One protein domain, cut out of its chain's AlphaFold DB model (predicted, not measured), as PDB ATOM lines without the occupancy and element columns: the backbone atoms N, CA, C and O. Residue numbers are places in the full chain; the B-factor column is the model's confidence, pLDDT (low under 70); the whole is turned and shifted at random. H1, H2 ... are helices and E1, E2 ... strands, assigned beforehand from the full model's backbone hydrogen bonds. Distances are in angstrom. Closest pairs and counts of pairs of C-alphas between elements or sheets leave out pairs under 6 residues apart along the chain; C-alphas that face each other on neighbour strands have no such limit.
ATOM      1  N   LEU A  26     257.368 399.094 381.157       97.69
ATOM      2  CA  LEU A  26     256.566 400.039 381.927       97.69
ATOM      3  C   LEU A  26     256.223 399.488 383.322       97.69
ATOM      4  O   LEU A  26     256.330 400.209 384.310       97.69
ATOM      5  N   SER A  27     255.874 398.199 383.411       98.00
ATOM      6  CA  SER A  27     255.565 397.548 384.687       98.00
ATOM      7  C   SER A  27     256.775 397.524 385.618       98.00
ATOM      8  O   SER A  27     256.630 397.828 386.800       98.00
ATOM      9  N   ASP A  28     257.959 397.184 385.101       98.25
ATOM     10  CA  ASP A  28     259.192 397.163 385.893       98.25
ATOM     11  C   ASP A  28     259.566 398.573 386.377       98.25
ATOM     12  O   ASP A  28     259.912 398.756 387.544       98.25
ATOM     13  N   VAL A  29     259.433 399.589 385.517       98.00
ATOM     14  CA  VAL A  29     259.689 400.996 385.872       98.00
ATOM     15  C   VAL A  29     258.746 401.465 386.979       98.00
ATOM     16  O   VAL A  29     259.211 402.009 387.978       98.00
ATOM     17  N   ILE A  30     257.438 401.218 386.849       98.19
ATOM     18  CA  ILE A  30     256.444 401.585 387.870       98.19
ATOM     19  C   ILE A  30     256.744 400.881 389.195       98.19
ATOM     20  O   ILE A  30     256.730 401.517 390.248       98.19
ATOM     21  N   ARG A  31     257.062 399.582 389.156       97.69
ATOM     22  CA  ARG A  31     257.384 398.805 390.359       97.69
ATOM     23  C   ARG A  31     258.611 399.373 391.074       97.69
ATOM     24  O   ARG A  31     258.586 399.528 392.295       97.69
ATOM     25  N   LEU A  32     259.649 399.739 390.318       97.75
ATOM     26  CA  LEU A  32     260.854 400.356 390.865       97.75
ATOM     27  C   LEU A  32     260.580 401.758 391.437       97.75
ATOM     28  O   LEU A  32     261.106 402.082 392.502       97.75
ATOM     29  N   ILE A  33     259.724 402.564 390.790       97.69
ATOM     30  CA  ILE A  33     259.264 403.854 391.333       97.69
ATOM     31  C   ILE A  33     258.597 403.639 392.693       97.69
ATOM     32  O   ILE A  33     259.020 404.234 393.678       97.69
ATOM     33  N   VAL A  34     257.595 402.761 392.769       96.81
ATOM     34  CA  VAL A  34     256.824 402.531 393.999       96.81
ATOM     35  C   VAL A  34     257.718 402.027 395.138       96.81
ATOM     36  O   VAL A  34     257.639 402.552 396.248       96.81
ATOM     37  N   ALA A  35     258.609 401.070 394.865       95.62
ATOM     38  CA  ALA A  35     259.527 400.547 395.877       95.62
ATOM     39  C   ALA A  35     260.460 401.635 396.434       95.62
ATOM     40  O   ALA A  35     260.578 401.794 397.649       95.62
ATOM     41  N   LEU A  36     261.063 402.448 395.561       95.62
ATOM     42  CA  LEU A  36     261.960 403.527 395.981       95.62
ATOM     43  C   LEU A  36     261.231 404.727 396.610       95.62
ATOM     44  O   LEU A  36     261.874 405.542 397.280       95.62
ATOM     45  N   SER A  37     259.922 404.869 396.399       95.25
ATOM     46  CA  SER A  37     259.109 405.932 396.999       95.25
ATOM     47  C   SER A  37     258.750 405.660 398.459       95.25
ATOM     48  O   SER A  37     258.753 406.592 399.266       95.25
ATOM     49  N   ILE A  38     258.428 404.405 398.789       93.19
ATOM     50  CA  ILE A  38     257.893 404.008 400.103       93.19
ATOM     51  C   ILE A  38     259.014 403.799 401.126       93.19
ATOM     52  O   ILE A  38     258.854 404.072 402.316       93.19
ATOM     53  N   GLU A  39     260.161 403.300 400.682       86.62
ATOM     54  CA  GLU A  39     261.213 402.864 401.588       86.62
ATOM     55  C   GLU A  39     262.069 404.022 402.124       86.62
ATOM     56  O   GLU A  39     262.493 404.925 401.400       86.62
ATOM     57  N   LYS A  40     262.370 403.967 403.428       84.81
ATOM     58  CA  LYS A  40     263.182 404.975 404.128       84.81
ATOM     59  C   LYS A  40     264.611 405.131 403.577       84.81
ATOM     60  O   LYS A  40     265.031 406.276 403.399       84.81
ATOM     61  N   PRO A  41     265.390 404.062 403.321       83.25
ATOM     62  CA  PRO A  41     266.727 404.228 402.757       83.25
ATOM     63  C   PRO A  41     266.661 404.854 401.366       83.25
ATOM     64  O   PRO A  41     265.758 404.607 400.567       83.25
ATOM     65  N   SER A  42     267.628 405.723 401.116       77.50
ATOM     66  CA  SER A  42     267.617 406.635 399.974       77.50
ATOM     67  C   SER A  42     268.262 406.026 398.743       77.50
ATOM     68  O   SER A  42     267.797 406.235 397.628       77.50
ATOM     69  N   PHE A  43     269.341 405.279 398.965       88.75
ATOM     70  CA  PHE A  43     270.104 404.586 397.942       88.75
ATOM     71  C   PHE A  43     269.939 403.095 398.154       88.75
ATOM     72  O   PHE A  43     270.036 402.601 399.278       88.75
ATOM     73  N   ARG A  44     269.681 402.380 397.064       91.69
ATOM     74  CA  ARG A  44     269.549 400.928 397.074       91.69
ATOM     75  C   ARG A  44     270.542 400.333 396.098       91.69
ATOM     76  O   ARG A  44     270.581 400.744 394.941       91.69
ATOM     77  N   ASN A  45     271.327 399.374 396.573       94.88
ATOM     78  CA  ASN A  45     272.104 398.522 395.689       94.88
ATOM     79  C   ASN A  45     271.230 397.404 395.110       94.88
ATOM     80  O   ASN A  45     270.090 397.196 395.531       94.88
ATOM     81  N   HIS A  46     271.780 396.678 394.141       94.75
ATOM     82  CA  HIS A  46     271.093 395.575 393.475       94.75
ATOM     83  C   HIS A  46     270.507 394.548 394.456       94.75
ATOM     84  O   HIS A  46     269.324 394.227 394.355       94.75
ATOM     85  N   LYS A  47     271.297 394.100 395.440       94.50
ATOM     86  CA  LYS A  47     270.885 393.087 396.420       94.50
ATOM     87  C   LYS A  47     269.717 393.565 397.287       94.50
ATOM     88  O   LYS A  47     268.764 392.826 397.504       94.50
ATOM     89  N   ALA A  48     269.768 394.815 397.745       93.62
ATOM     90  CA  ALA A  48     268.693 395.409 398.532       93.62
ATOM     91  C   ALA A  48     267.397 395.558 397.715       93.62
ATOM     92  O   ALA A  48     266.314 395.370 398.257       93.62
ATOM     93  N   LEU A  49     267.494 395.867 396.415       95.06
ATOM     94  CA  LEU A  49     266.320 395.922 395.536       95.06
ATOM     95  C   LEU A  49     265.691 394.548 395.329       95.06
ATOM     96  O   LEU A  49     264.471 394.449 395.350       95.06
ATOM     97  N   GLU A  50     266.495 393.503 395.137       94.94
ATOM     98  CA  GLU A  50     265.983 392.136 394.998       94.94
ATOM     99  C   GLU A  50     265.263 391.666 396.260       94.94
ATOM    100  O   GLU A  50     264.191 391.072 396.166       94.94
ATOM    101  N   GLU A  51     265.802 391.980 397.439       94.25
ATOM    102  CA  GLU A  51     265.165 391.658 398.716       94.25
ATOM    103  C   GLU A  51     263.826 392.394 398.888       94.25
ATOM    104  O   GLU A  51     262.812 391.781 399.234       94.25
ATOM    105  N   SER A  52     263.800 393.695 398.585       92.31
ATOM    106  CA  SER A  52     262.601 394.534 398.670       92.31
ATOM    107  C   SER A  52     261.521 394.136 397.661       92.31
ATOM    108  O   SER A  52     260.339 394.059 397.999       92.31
ATOM    109  N   LEU A  53     261.911 393.883 396.411       95.19
ATOM    110  CA  LEU A  53     260.987 393.581 395.319       95.19
ATOM    111  C   LEU A  53     260.610 392.100 395.264       95.19
ATOM    112  O   LEU A  53     259.577 391.781 394.675       95.19
ATOM    113  N   ARG A  54     261.397 391.221 395.901       95.00
ATOM    114  CA  ARG A  54     261.253 389.753 395.919       95.00
ATOM    115  C   ARG A  54     261.197 389.119 394.527       95.00
ATOM    116  O   ARG A  54     260.560 388.086 394.348       95.00
ATOM    117  N   ASP A  55     261.784 389.779 393.537       95.12
ATOM    118  CA  ASP A  55     261.697 389.386 392.133       95.12
ATOM    119  C   ASP A  55     262.783 390.084 391.306       95.12
ATOM    120  O   ASP A  55     263.279 391.156 391.679       95.12
ATOM    121  N   THR A  56     263.104 389.503 390.156       96.56
ATOM    122  CA  THR A  56     263.965 390.102 389.129       96.56
ATOM    123  C   THR A  56     263.109 390.843 388.095       96.56
ATOM    124  O   THR A  56     261.971 390.435 387.845       96.56
ATOM    125  N   PRO A  57     263.605 391.924 387.467       97.75
ATOM    126  CA  PRO A  57     262.839 392.603 386.426       97.75
ATOM    127  C   PRO A  57     262.610 391.671 385.232       97.75
ATOM    128  O   PRO A  57     263.468 390.865 384.883       97.75
ATOM    129  N   LYS A  58     261.455 391.789 384.571       98.12
ATOM    130  CA  LYS A  58     261.121 390.952 383.402       98.12
ATOM    131  C   LYS A  58     261.733 391.470 382.104       98.12
ATOM    132  O   LYS A  58     261.826 390.736 381.125       98.12
ATOM    133  N   SER A  59     262.096 392.748 382.073       97.44
ATOM    134  CA  SER A  59     262.526 393.470 380.870       97.44
ATOM    135  C   SER A  59     264.018 393.839 380.851       97.44
ATOM    136  O   SER A  59     264.452 394.597 379.972       97.44
ATOM    137  N   ALA A  60     264.799 393.370 381.828       97.25
ATOM    138  CA  ALA A  60     266.233 393.626 381.987       97.25
ATOM    139  C   ALA A  60     266.898 392.522 382.823       97.25
ATOM    140  O   ALA A  60     266.203 391.748 383.469       97.25
ATOM    141  N   ASP A  61     268.231 392.497 382.855       97.25
ATOM    142  CA  ASP A  61     268.998 391.514 383.630       97.25
ATOM    143  C   ASP A  61     268.968 391.828 385.134       97.25
ATOM    144  O   ASP A  61     269.022 390.933 385.972       97.25
ATOM    145  N   ASN A  62     268.890 393.113 385.497       97.62
ATOM    146  CA  ASN A  62     268.826 393.568 386.885       97.62
ATOM    147  C   ASN A  62     268.155 394.945 387.018       97.62
ATOM    148  O   ASN A  62     267.989 395.694 386.051       97.62
ATOM    149  N   TRP A  63     267.766 395.301 388.245       97.75
ATOM    150  CA  TRP A  63     267.068 396.559 388.536       97.75
ATOM    151  C   TRP A  63     267.917 397.815 388.270       97.75
ATOM    152  O   TRP A  63     267.368 398.854 387.897       97.75
ATOM    153  N   LEU A  64     269.247 397.734 388.401       97.38
ATOM    154  CA  LEU A  64     270.147 398.858 388.104       97.38
ATOM    155  C   LEU A  64     270.180 399.172 386.604       97.38
ATOM    156  O   LEU A  64     270.262 400.339 386.222       97.38
ATOM    157  N   GLN A  65     270.033 398.160 385.746       97.00
ATOM    158  CA  GLN A  65     269.901 398.355 384.306       97.00
ATOM    159  C   GLN A  65     268.622 399.130 383.965       97.00
ATOM    160  O   GLN A  65     268.697 400.086 383.194       97.00
ATOM    161  N   ILE A  66     267.477 398.792 384.578       97.75
ATOM    162  CA  ILE A  66     266.229 399.567 384.431       97.75
ATOM    163  C   ILE A  66     266.470 401.026 384.831       97.75
ATOM    164  O   ILE A  66     266.139 401.936 384.074       97.75
ATOM    165  N   ALA A  67     267.109 401.253 385.979       97.12
ATOM    166  CA  ALA A  67     267.434 402.595 386.446       97.12
ATOM    167  C   ALA A  67     268.348 403.365 385.477       97.12
ATOM    168  O   ALA A  67     268.118 404.545 385.221       97.12
ATOM    169  N   SER A  68     269.356 402.695 384.911       96.12
ATOM    170  CA  SER A  68     270.292 403.293 383.951       96.12
ATOM    171  C   SER A  68     269.617 403.712 382.642       96.12
ATOM    172  O   SER A  68     269.986 404.720 382.044       96.12
ATOM    173  N   GLU A  69     268.620 402.940 382.204       96.06
ATOM    174  CA  GLU A  69     267.903 403.169 380.952       96.06
ATOM    175  C   GLU A  69     266.799 404.231 381.097       96.06
ATOM    176  O   GLU A  69     266.353 404.769 380.084       96.06
ATOM    177  N   HIS A  70     266.409 404.574 382.331       96.50
ATOM    178  CA  HIS A  70     265.345 405.532 382.654       96.50
ATOM    179  C   HIS A  70     265.826 406.693 383.559       96.50
ATOM    180  O   HIS A  70     265.314 406.882 384.672       96.50
ATOM    181  N   PRO A  71     266.798 407.510 383.101       96.06
ATOM    182  CA  PRO A  71     267.377 408.602 383.891       96.06
ATOM    183  C   PRO A  71     266.387 409.731 384.230       96.06
ATOM    184  O   PRO A  71     266.660 410.570 385.085       96.06
ATOM    185  N   GLU A  72     265.233 409.778 383.563       96.56
ATOM    186  CA  GLU A  72     264.123 410.682 383.872       96.56
ATOM    187  C   GLU A  72     263.515 410.459 385.266       96.56
ATOM    188  O   GLU A  72     262.996 411.404 385.861       96.56
ATOM    189  N   PHE A  73     263.597 409.236 385.797       97.44
ATOM    190  CA  PHE A  73     263.063 408.884 387.115       97.44
ATOM    191  C   PHE A  73     264.154 408.548 388.109       97.44
ATOM    192  O   PHE A  73     263.999 408.803 389.306       97.44
ATOM    193  N   PHE A  74     265.252 407.976 387.627       96.94
ATOM    194  CA  PHE A  74     266.273 407.393 388.473       96.94
ATOM    195  C   PHE A  74     267.604 408.102 388.293       96.94
ATOM    196  O   PHE A  74     267.960 408.583 387.221       96.94
ATOM    197  N   ARG A  75     268.371 408.134 389.374       94.56
ATOM    198  CA  ARG A  75     269.753 408.574 389.353       94.56
ATOM    199  C   ARG A  75     270.612 407.487 389.965       94.56
ATOM    200  O   ARG A  75     270.374 407.060 391.091       94.56
ATOM    201  N   LEU A  76     271.624 407.081 389.216       94.19
ATOM    202  CA  LEU A  76     272.683 406.221 389.716       94.19
ATOM    203  C   LEU A  76     273.743 407.068 390.426       94.19
ATOM    204  O   LEU A  76     273.934 408.255 390.120       94.19
ATOM    205  N   ASN A  77     274.413 406.476 391.409       91.25
ATOM    206  CA  ASN A  77     275.614 407.065 391.989       91.25
ATOM    207  C   ASN A  77     276.800 406.984 391.000       91.25
ATOM    208  O   ASN A  77     276.663 406.522 389.871       91.25
ATOM    209  N   LYS A  78     277.976 407.479 391.403       89.88
ATOM    210  CA  LYS A  78     279.152 407.532 390.515       89.88
ATOM    211  C   LYS A  78     279.645 406.149 390.091       89.88
ATOM    212  O   LYS A  78     280.115 406.009 388.966       89.88
ATOM    213  N   ASP A  79     279.501 405.165 390.971       92.56
ATOM    214  CA  ASP A  79     279.975 403.797 390.761       92.56
ATOM    215  C   ASP A  79     278.922 402.909 390.071       92.56
ATOM    216  O   ASP A  79     279.202 401.767 389.723       92.56
ATOM    217  N   ASN A  80     277.727 403.456 389.804       93.12
ATOM    218  CA  ASN A  80     276.568 402.777 389.212       93.12
ATOM    219  C   ASN A  80     276.106 401.515 389.959       93.12
ATOM    220  O   ASN A  80     275.431 400.671 389.373       93.12
ATOM    221  N   ASP A  81     276.438 401.382 391.238       94.88
ATOM    222  CA  ASP A  81     276.053 400.251 392.084       94.88
ATOM    223  C   ASP A  81     274.814 400.556 392.941       94.88
ATOM    224  O   ASP A  81     274.143 399.629 393.395       94.88
ATOM    225  N   HIS A  82     274.466 401.837 393.107       94.19
ATOM    226  CA  HIS A  82     273.291 402.285 393.847       94.19
ATOM    227  C   HIS A  82     272.372 403.178 393.011       94.19
ATOM    228  O   HIS A  82     272.827 404.049 392.266       94.19
ATOM    229  N   VAL A  83     271.063 403.033 393.226       95.25
ATOM    230  CA  VAL A  83     270.015 403.863 392.618       95.25
ATOM    231  C   VAL A  83     269.218 404.639 393.667       95.25
ATOM    232  O   VAL A  83     268.926 404.131 394.750       95.25
ATOM    233  N   ILE A  84     268.830 405.863 393.306       94.88
ATOM    234  CA  ILE A  84     267.838 406.691 393.999       94.88
ATOM    235  C   ILE A  84     266.800 407.231 393.001       94.88
ATOM    236  O   ILE A  84     267.095 407.427 391.820       94.88
ATOM    237  N   LEU A  85     265.594 407.551 393.480       95.94
ATOM    238  CA  LEU A  85     264.644 408.378 392.732       95.94
ATOM    239  C   LEU A  85     265.153 409.814 392.571       95.94
ATOM    240  O   LEU A  85     265.456 410.502 393.548       95.94
ATOM    241  N   LEU A  86     265.152 410.313 391.340       95.12
ATOM    242  CA  LEU A  86     265.632 411.645 390.994       95.12
ATOM    243  C   LEU A  86     264.935 412.745 391.812       95.12
ATOM    244  O   LEU A  86     265.602 413.648 392.312       95.12
ATOM    245  N   ILE A  87     263.622 412.646 392.037       95.12
ATOM    246  CA  ILE A  87     262.893 413.634 392.849       95.12
ATOM    247  C   ILE A  87     263.325 413.620 394.325       95.12
ATOM    248  O   ILE A  87     263.471 414.682 394.930       95.12
ATOM    249  N   ARG A  88     263.614 412.440 394.901       92.62
ATOM    250  CA  ARG A  88     264.155 412.316 396.271       92.62
ATOM    251  C   ARG A  88     265.569 412.882 396.353       92.62
ATOM    252  O   ARG A  88     265.946 413.455 397.375       92.62
ATOM    253  N   PHE A  89     266.344 412.755 395.274       91.12
ATOM    254  CA  PHE A  89     267.652 413.388 395.168       91.12
ATOM    255  C   PHE A  89     267.546 414.920 395.159       91.12
ATOM    256  O   PHE A  89     268.280 415.584 395.885       91.12
ATOM    257  N   ILE A  90     266.619 415.480 394.374       91.69
ATOM    258  CA  ILE A  90     266.442 416.935 394.225       91.69
ATOM    259  C   ILE A  90     265.921 417.584 395.512       91.69
ATOM    260  O   ILE A  90     266.392 418.655 395.879       91.69
ATOM    261  N   LYS A  91     264.976 416.944 396.213       90.25
ATOM    262  CA  LYS A  91     264.394 417.481 397.457       90.25
ATOM    263  C   LYS A  91     265.404 417.655 398.589       90.25
ATOM    264  O   LYS A  91     265.246 418.547 399.413       90.25
ATOM    265  N   GLN A  92     266.407 416.785 398.654       85.75
ATOM    266  CA  GLN A  92     267.450 416.809 399.678       85.75
ATOM    267  C   GLN A  92     268.811 416.699 398.982       85.75
ATOM    268  O   GLN A  92     269.382 415.607 398.885       85.75
ATOM    269  N   PRO A  93     269.305 417.807 398.404       75.75
ATOM    270  CA  PRO A  93     270.562 417.806 397.676       75.75
ATOM    271  C   PRO A  93     271.715 417.578 398.658       75.75
ATOM    272  O   PRO A  93     271.886 418.310 399.626       75.75
ATOM    273  N   GLY A  94     272.510 416.545 398.407       73.00
ATOM    274  CA  GLY A  94     273.627 416.153 399.261       73.00
ATOM    275  C   GLY A  94     274.220 414.839 398.777       73.00
ATOM    276  O   GLY A  94     273.507 414.041 398.157       73.00
ATOM    277  N   GLN A  95     275.522 414.632 399.006       64.00
ATOM    278  CA  GLN A  95     276.088 413.300 398.825       64.00
ATOM    279  C   GLN A  95     275.518 412.423 399.937       64.00
ATOM    280  O   GLN A  95     275.740 412.728 401.104       64.00
ATOM    281  N   PRO A  96     274.739 411.402 399.582       61.66
ATOM    282  CA  PRO A  96     274.109 410.543 400.559       61.66
ATOM    283  C   PRO A  96     275.204 409.726 401.212       61.66
ATOM    284  O   PRO A  96     275.999 409.084 400.523       61.66
ATOM    285  N   ILE A  97     275.238 409.763 402.531       65.75
ATOM    286  CA  ILE A  97     276.075 408.848 403.290       65.75
ATOM    287  C   ILE A  97     275.317 407.516 403.345       65.75
ATOM    288  O   ILE A  97     274.089 407.493 403.458       65.75
ATOM    289  N   GLU A  98     276.019 406.396 403.188       63.66
ATOM    290  CA  GLU A  98     275.413 405.069 403.303       63.66
ATOM    291  C   GLU A  98     274.661 404.957 404.644       63.66
ATOM    292  O   GLU A  98     275.194 405.302 405.697       63.66
ATOM    293  N   GLY A  99     273.386 404.557 404.603       65.12
ATOM    294  CA  GLY A  99     272.511 404.529 405.784       65.12
ATOM    295  C   GLY A  99     271.737 405.822 406.076       65.12
ATOM    296  O   GLY A  99     270.945 405.853 407.016       65.12
ATOM    297  N   GLU A 100     271.892 406.875 405.270       72.50
ATOM    298  CA  GLU A 100     271.105 408.097 405.427       72.50
ATOM    299  C   GLU A 100     269.641 407.876 405.009       72.50
ATOM    300  O   GLU A 100     269.301 407.596 403.847       72.50
ATOM    301  N   TYR A 101     268.753 408.013 405.991       82.19
ATOM    302  CA  TYR A 101     267.312 407.921 405.815       82.19
ATOM    303  C   TYR A 101     266.763 409.243 405.292       82.19
ATOM    304  O   TYR A 101     266.810 410.262 405.980       82.19
ATOM    305  N   ARG A 102     266.178 409.221 404.096       86.25
ATOM    306  CA  ARG A 102     265.409 410.355 403.575       86.25
ATOM    307  C   ARG A 102     263.929 410.078 403.749       86.25
ATOM    308  O   ARG A 102     263.492 408.931 403.663       86.25
ATOM    309  N   ALA A 103     263.147 411.136 403.941       90.19
ATOM    310  CA  ALA A 103     261.700 411.003 404.045       90.19
ATOM    311  C   ALA A 103     261.135 410.254 402.815       90.19
ATOM    312  O   ALA A 103     261.600 410.497 401.688       90.19
ATOM    313  N   PRO A 104     260.186 409.321 403.016       93.38
ATOM    314  CA  PRO A 104     259.474 408.697 401.910       93.38
ATOM    315  C   PRO A 104     258.680 409.757 401.139       93.38
ATOM    316  O   PRO A 104     258.346 410.817 401.678       93.38
ATOM    317  N   LEU A 105     258.403 409.487 399.864       94.56
ATOM    318  CA  LEU A 105     257.529 410.357 399.077       94.56
ATOM    319  C   LEU A 105     256.087 410.210 399.551       94.56
ATOM    320  O   LEU A 105     255.687 409.149 400.036       94.56
ATOM    321  N   THR A 106     255.292 411.267 399.390       96.38
ATOM    322  CA  THR A 106     253.854 411.141 399.642       96.38
ATOM    323  C   THR A 106     253.209 410.268 398.562       96.38
ATOM    324  O   THR A 106     253.780 410.031 397.486       96.38
ATOM    325  N   VAL A 107     252.007 409.763 398.840       96.94
ATOM    326  CA  VAL A 107     251.264 408.922 397.891       96.94
ATOM    327  C   VAL A 107     250.966 409.705 396.610       96.94
ATOM    328  O   VAL A 107     251.132 409.179 395.514       96.94
ATOM    329  N   GLU A 108     250.630 410.988 396.732       97.50
ATOM    330  CA  GLU A 108     250.327 411.877 395.607       97.50
ATOM    331  C   GLU A 108     251.554 412.109 394.720       97.50
ATOM    332  O   GLU A 108     251.448 412.149 393.496       97.50
ATOM    333  N   GLU A 109     252.738 412.254 395.318       96.81
ATOM    334  CA  GLU A 109     253.990 412.410 394.572       96.81
ATOM    335  C   GLU A 109     254.375 411.130 393.840       96.81
ATOM    336  O   GLU A 109     254.795 411.180 392.684       96.81
ATOM    337  N   THR A 110     254.186 409.986 394.496       97.38
ATOM    338  CA  THR A 110     254.412 408.674 393.888       97.38
ATOM    339  C   THR A 110     253.469 408.456 392.710       97.38
ATOM    340  O   THR A 110     253.927 408.081 391.632       97.38
ATOM    341  N   GLN A 111     252.180 408.766 392.877       97.81
ATOM    342  CA  GLN A 111     251.190 408.663 391.808       97.81
ATOM    343  C   GLN A 111     251.559 409.553 390.616       97.81
ATOM    344  O   GLN A 111     251.557 409.081 389.486       97.81
ATOM    345  N   LYS A 112     251.994 410.798 390.857       97.75
ATOM    346  CA  LYS A 112     252.449 411.698 389.783       97.75
ATOM    347  C   LYS A 112     253.628 411.137 388.984       97.75
ATOM    348  O   LYS A 112     253.670 411.315 387.769       97.75
ATOM    349  N   LEU A 113     254.585 410.471 389.636       97.81
ATOM    350  CA  LEU A 113     255.697 409.817 388.933       97.81
ATOM    351  C   LEU A 113     255.216 408.641 388.077       97.81
ATOM    352  O   LEU A 113     255.688 408.473 386.954       97.81
ATOM    353  N   VAL A 114     254.276 407.847 388.593       98.19
ATOM    354  CA  VAL A 114     253.656 406.740 387.851       98.19
ATOM    355  C   VAL A 114     252.896 407.266 386.633       98.19
ATOM    356  O   VAL A 114     253.115 406.777 385.525       98.19
ATOM    357  N   ASP A 115     252.087 408.312 386.800       98.06
ATOM    358  CA  ASP A 115     251.361 408.958 385.703       98.06
ATOM    359  C   ASP A 115     252.332 409.503 384.645       98.06
ATOM    360  O   ASP A 115     252.124 409.334 383.444       98.06
ATOM    361  N   GLN A 116     253.448 410.101 385.072       97.81
ATOM    362  CA  GLN A 116     254.491 410.557 384.157       97.81
ATOM    363  C   GLN A 116     255.140 409.388 383.393       97.81
ATOM    364  O   GLN A 116     255.416 409.532 382.201       97.81
ATOM    365  N   ALA A 117     255.362 408.234 384.033       97.00
ATOM    366  CA  ALA A 117     255.883 407.036 383.370       97.00
ATOM    367  C   ALA A 117     254.914 406.502 382.306       97.00
ATOM    368  O   ALA A 117     255.353 406.167 381.204       97.00
ATOM    369  N   LEU A 118     253.609 406.501 382.598       97.19
ATOM    370  CA  LEU A 118     252.556 406.153 381.638       97.19
ATOM    371  C   LEU A 118     252.556 407.109 380.438       97.19
ATOM    372  O   LEU A 118     252.642 406.668 379.296       97.19
ATOM    373  N   VAL A 119     252.565 408.424 380.683       97.06
ATOM    374  CA  VAL A 119     252.583 409.435 379.612       97.06
ATOM    375  C   VAL A 119     253.826 409.307 378.728       97.06
ATOM    376  O   VAL A 119     253.737 409.446 377.505       97.06
ATOM    377  N   LEU A 120     255.001 409.051 379.315       95.62
ATOM    378  CA  LEU A 120     256.233 408.850 378.547       95.62
ATOM    379  C   LEU A 120     256.181 407.574 377.702       95.62
ATOM    380  O   LEU A 120     256.550 407.625 376.525       95.62
ATOM    381  N   HIS A 121     255.683 406.473 378.266       95.25
ATOM    382  CA  HIS A 121     255.457 405.227 377.536       95.25
ATOM    383  C   HIS A 121     254.506 405.436 376.350       95.25
ATOM    384  O   HIS A 121     254.865 405.135 375.210       95.25
ATOM    385  N   ASP A 122     253.340 406.037 376.582       95.44
ATOM    386  CA  ASP A 122     252.325 406.252 375.547       95.44
ATOM    387  C   ASP A 122     252.821 407.196 374.451       95.44
ATOM    388  O   ASP A 122     252.560 406.993 373.263       95.44
ATOM    389  N   LYS A 123     253.625 408.201 374.817       93.75
ATOM    390  CA  LYS A 123     254.285 409.084 373.852       93.75
ATOM    391  C   LYS A 123     255.274 408.329 372.960       93.75
ATOM    392  O   LYS A 123     255.374 408.661 371.777       93.75
ATOM    393  N   GLN A 124     256.007 407.348 373.491       92.69
ATOM    394  CA  GLN A 124     256.876 406.490 372.674       92.69
ATOM    395  C   GLN A 124     256.056 405.543 371.797       92.69
ATOM    396  O   GLN A 124     256.334 405.436 370.603       92.69
ATOM    397  N   LEU A 125     254.989 404.952 372.337       92.44
ATOM    398  CA  LEU A 125     254.086 404.093 371.577       92.44
ATOM    399  C   LEU A 125     253.451 404.845 370.399       92.44
ATOM    400  O   LEU A 125     253.445 404.347 369.275       92.44
ATOM    401  N   ALA A 126     253.009 406.085 370.613       91.25
ATOM    402  CA  ALA A 126     252.449 406.933 369.564       91.25
ATOM    403  C   ALA A 126     253.478 407.297 368.478       91.25
ATOM    404  O   ALA A 126     253.130 407.383 367.299       91.25
ATOM    405  N   ARG A 127     254.754 407.508 368.841       89.31
ATOM    406  CA  ARG A 127     255.841 407.731 367.864       89.31
ATOM    407  C   ARG A 127     256.086 406.484 367.026       89.31
ATOM    408  O   ARG A 127     256.138 406.585 365.804       89.31
ATOM    409  N   TYR A 128     256.145 405.326 367.674       88.00
ATOM    410  CA  TYR A 128     256.309 404.044 367.001       88.00
ATOM    411  C   TYR A 128     255.152 403.748 366.040       88.00
ATOM    412  O   TYR A 128     255.371 403.428 364.873       88.00
TER     413      TYR A 128
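This is residues 26 to 128 of the 224 residues of an uncharacterized protein of Adhaeribacter aerolatus (UniProt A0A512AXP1). Helix H1 lies in the middle, with the long helix H5 packed alongside it in the opposite direction on one side, and a small hairpin of two strands, E1 and E2, together with helix H3 on the other. H2 packs across H3, the short H4 continues from the end of E2, and the last turns of H5, residues 123 to 128, stick out. The printed part has 103 residues with five named helices and two named strands, in the order H1 H2 H3 E1 E2 H4 H5; the sheet, E1 - E2, is antiparallel and the class is mostly helix. The whole is compact, with a radius of gyration of the C-alphas of 13.2 A and spans of 41 by 29 by 24 A.

E1, residues 74 to 76, and E2, residues 82 to 85, form a hairpin, antiparallel at 153 degrees, with N 75 and O 84 2.8 A apart and N 84 and O 75 3.0 A apart, both within hydrogen-bond range. Residues 44 to 45 also pair with residues 82 to 83 of E2, antiparallel. The closest C-alphas of E1 and H3, residues 63 to 69, are those of Phe 74 and Ala 67, 5.3 A apart. The closest C-alphas of E2 and H1, residues 26 to 38, are those of Leu 85 and Leu 36, 6.4 A apart. H1 touches H3 with residues 28 to 32 alone, at a steep tilt of 67 degrees, opposite ways; their closest C-alphas are those of Val 29 and Ile 66, 6.8 A apart. H1 touches H5, residues 107 to 128, at a shallow tilt of 18 degrees, opposite ways; the closest C-alphas, of Ile 30 and Val 114, are 5.9 A apart. H2, residues 46 to 53, touches H3 about perpendicular, at 73 degrees, the closest C-alphas being those of His 46 and Leu 64, 6.4 A apart. H4, residues 86 to 91, touches no helix. In H1, H2, H3, H4 and H5 every O i to N i+4 pair is within hydrogen-bond range.

E1 is 6.6 A long and E2 10.6 A from first to last C-alpha. H1 runs 18.7 A from C-alpha 26 at (256.566, 400.039, 381.927); H2 is 10.5 A long, H3 10.1 A and H4 8.8 A. H5, the longest helix, runs 31.7 A and ends at C-alpha 128 at (256.309, 404.044, 367.001).

The two C-alphas farthest apart, of Gly 99 and Tyr 128, are 42.0 A apart. The printed part has no cut. The link H4 to H5, residues 92 to 106, is long. The mean pLDDT of the printed part is 92.4, and residues 95 to 99 are under 70.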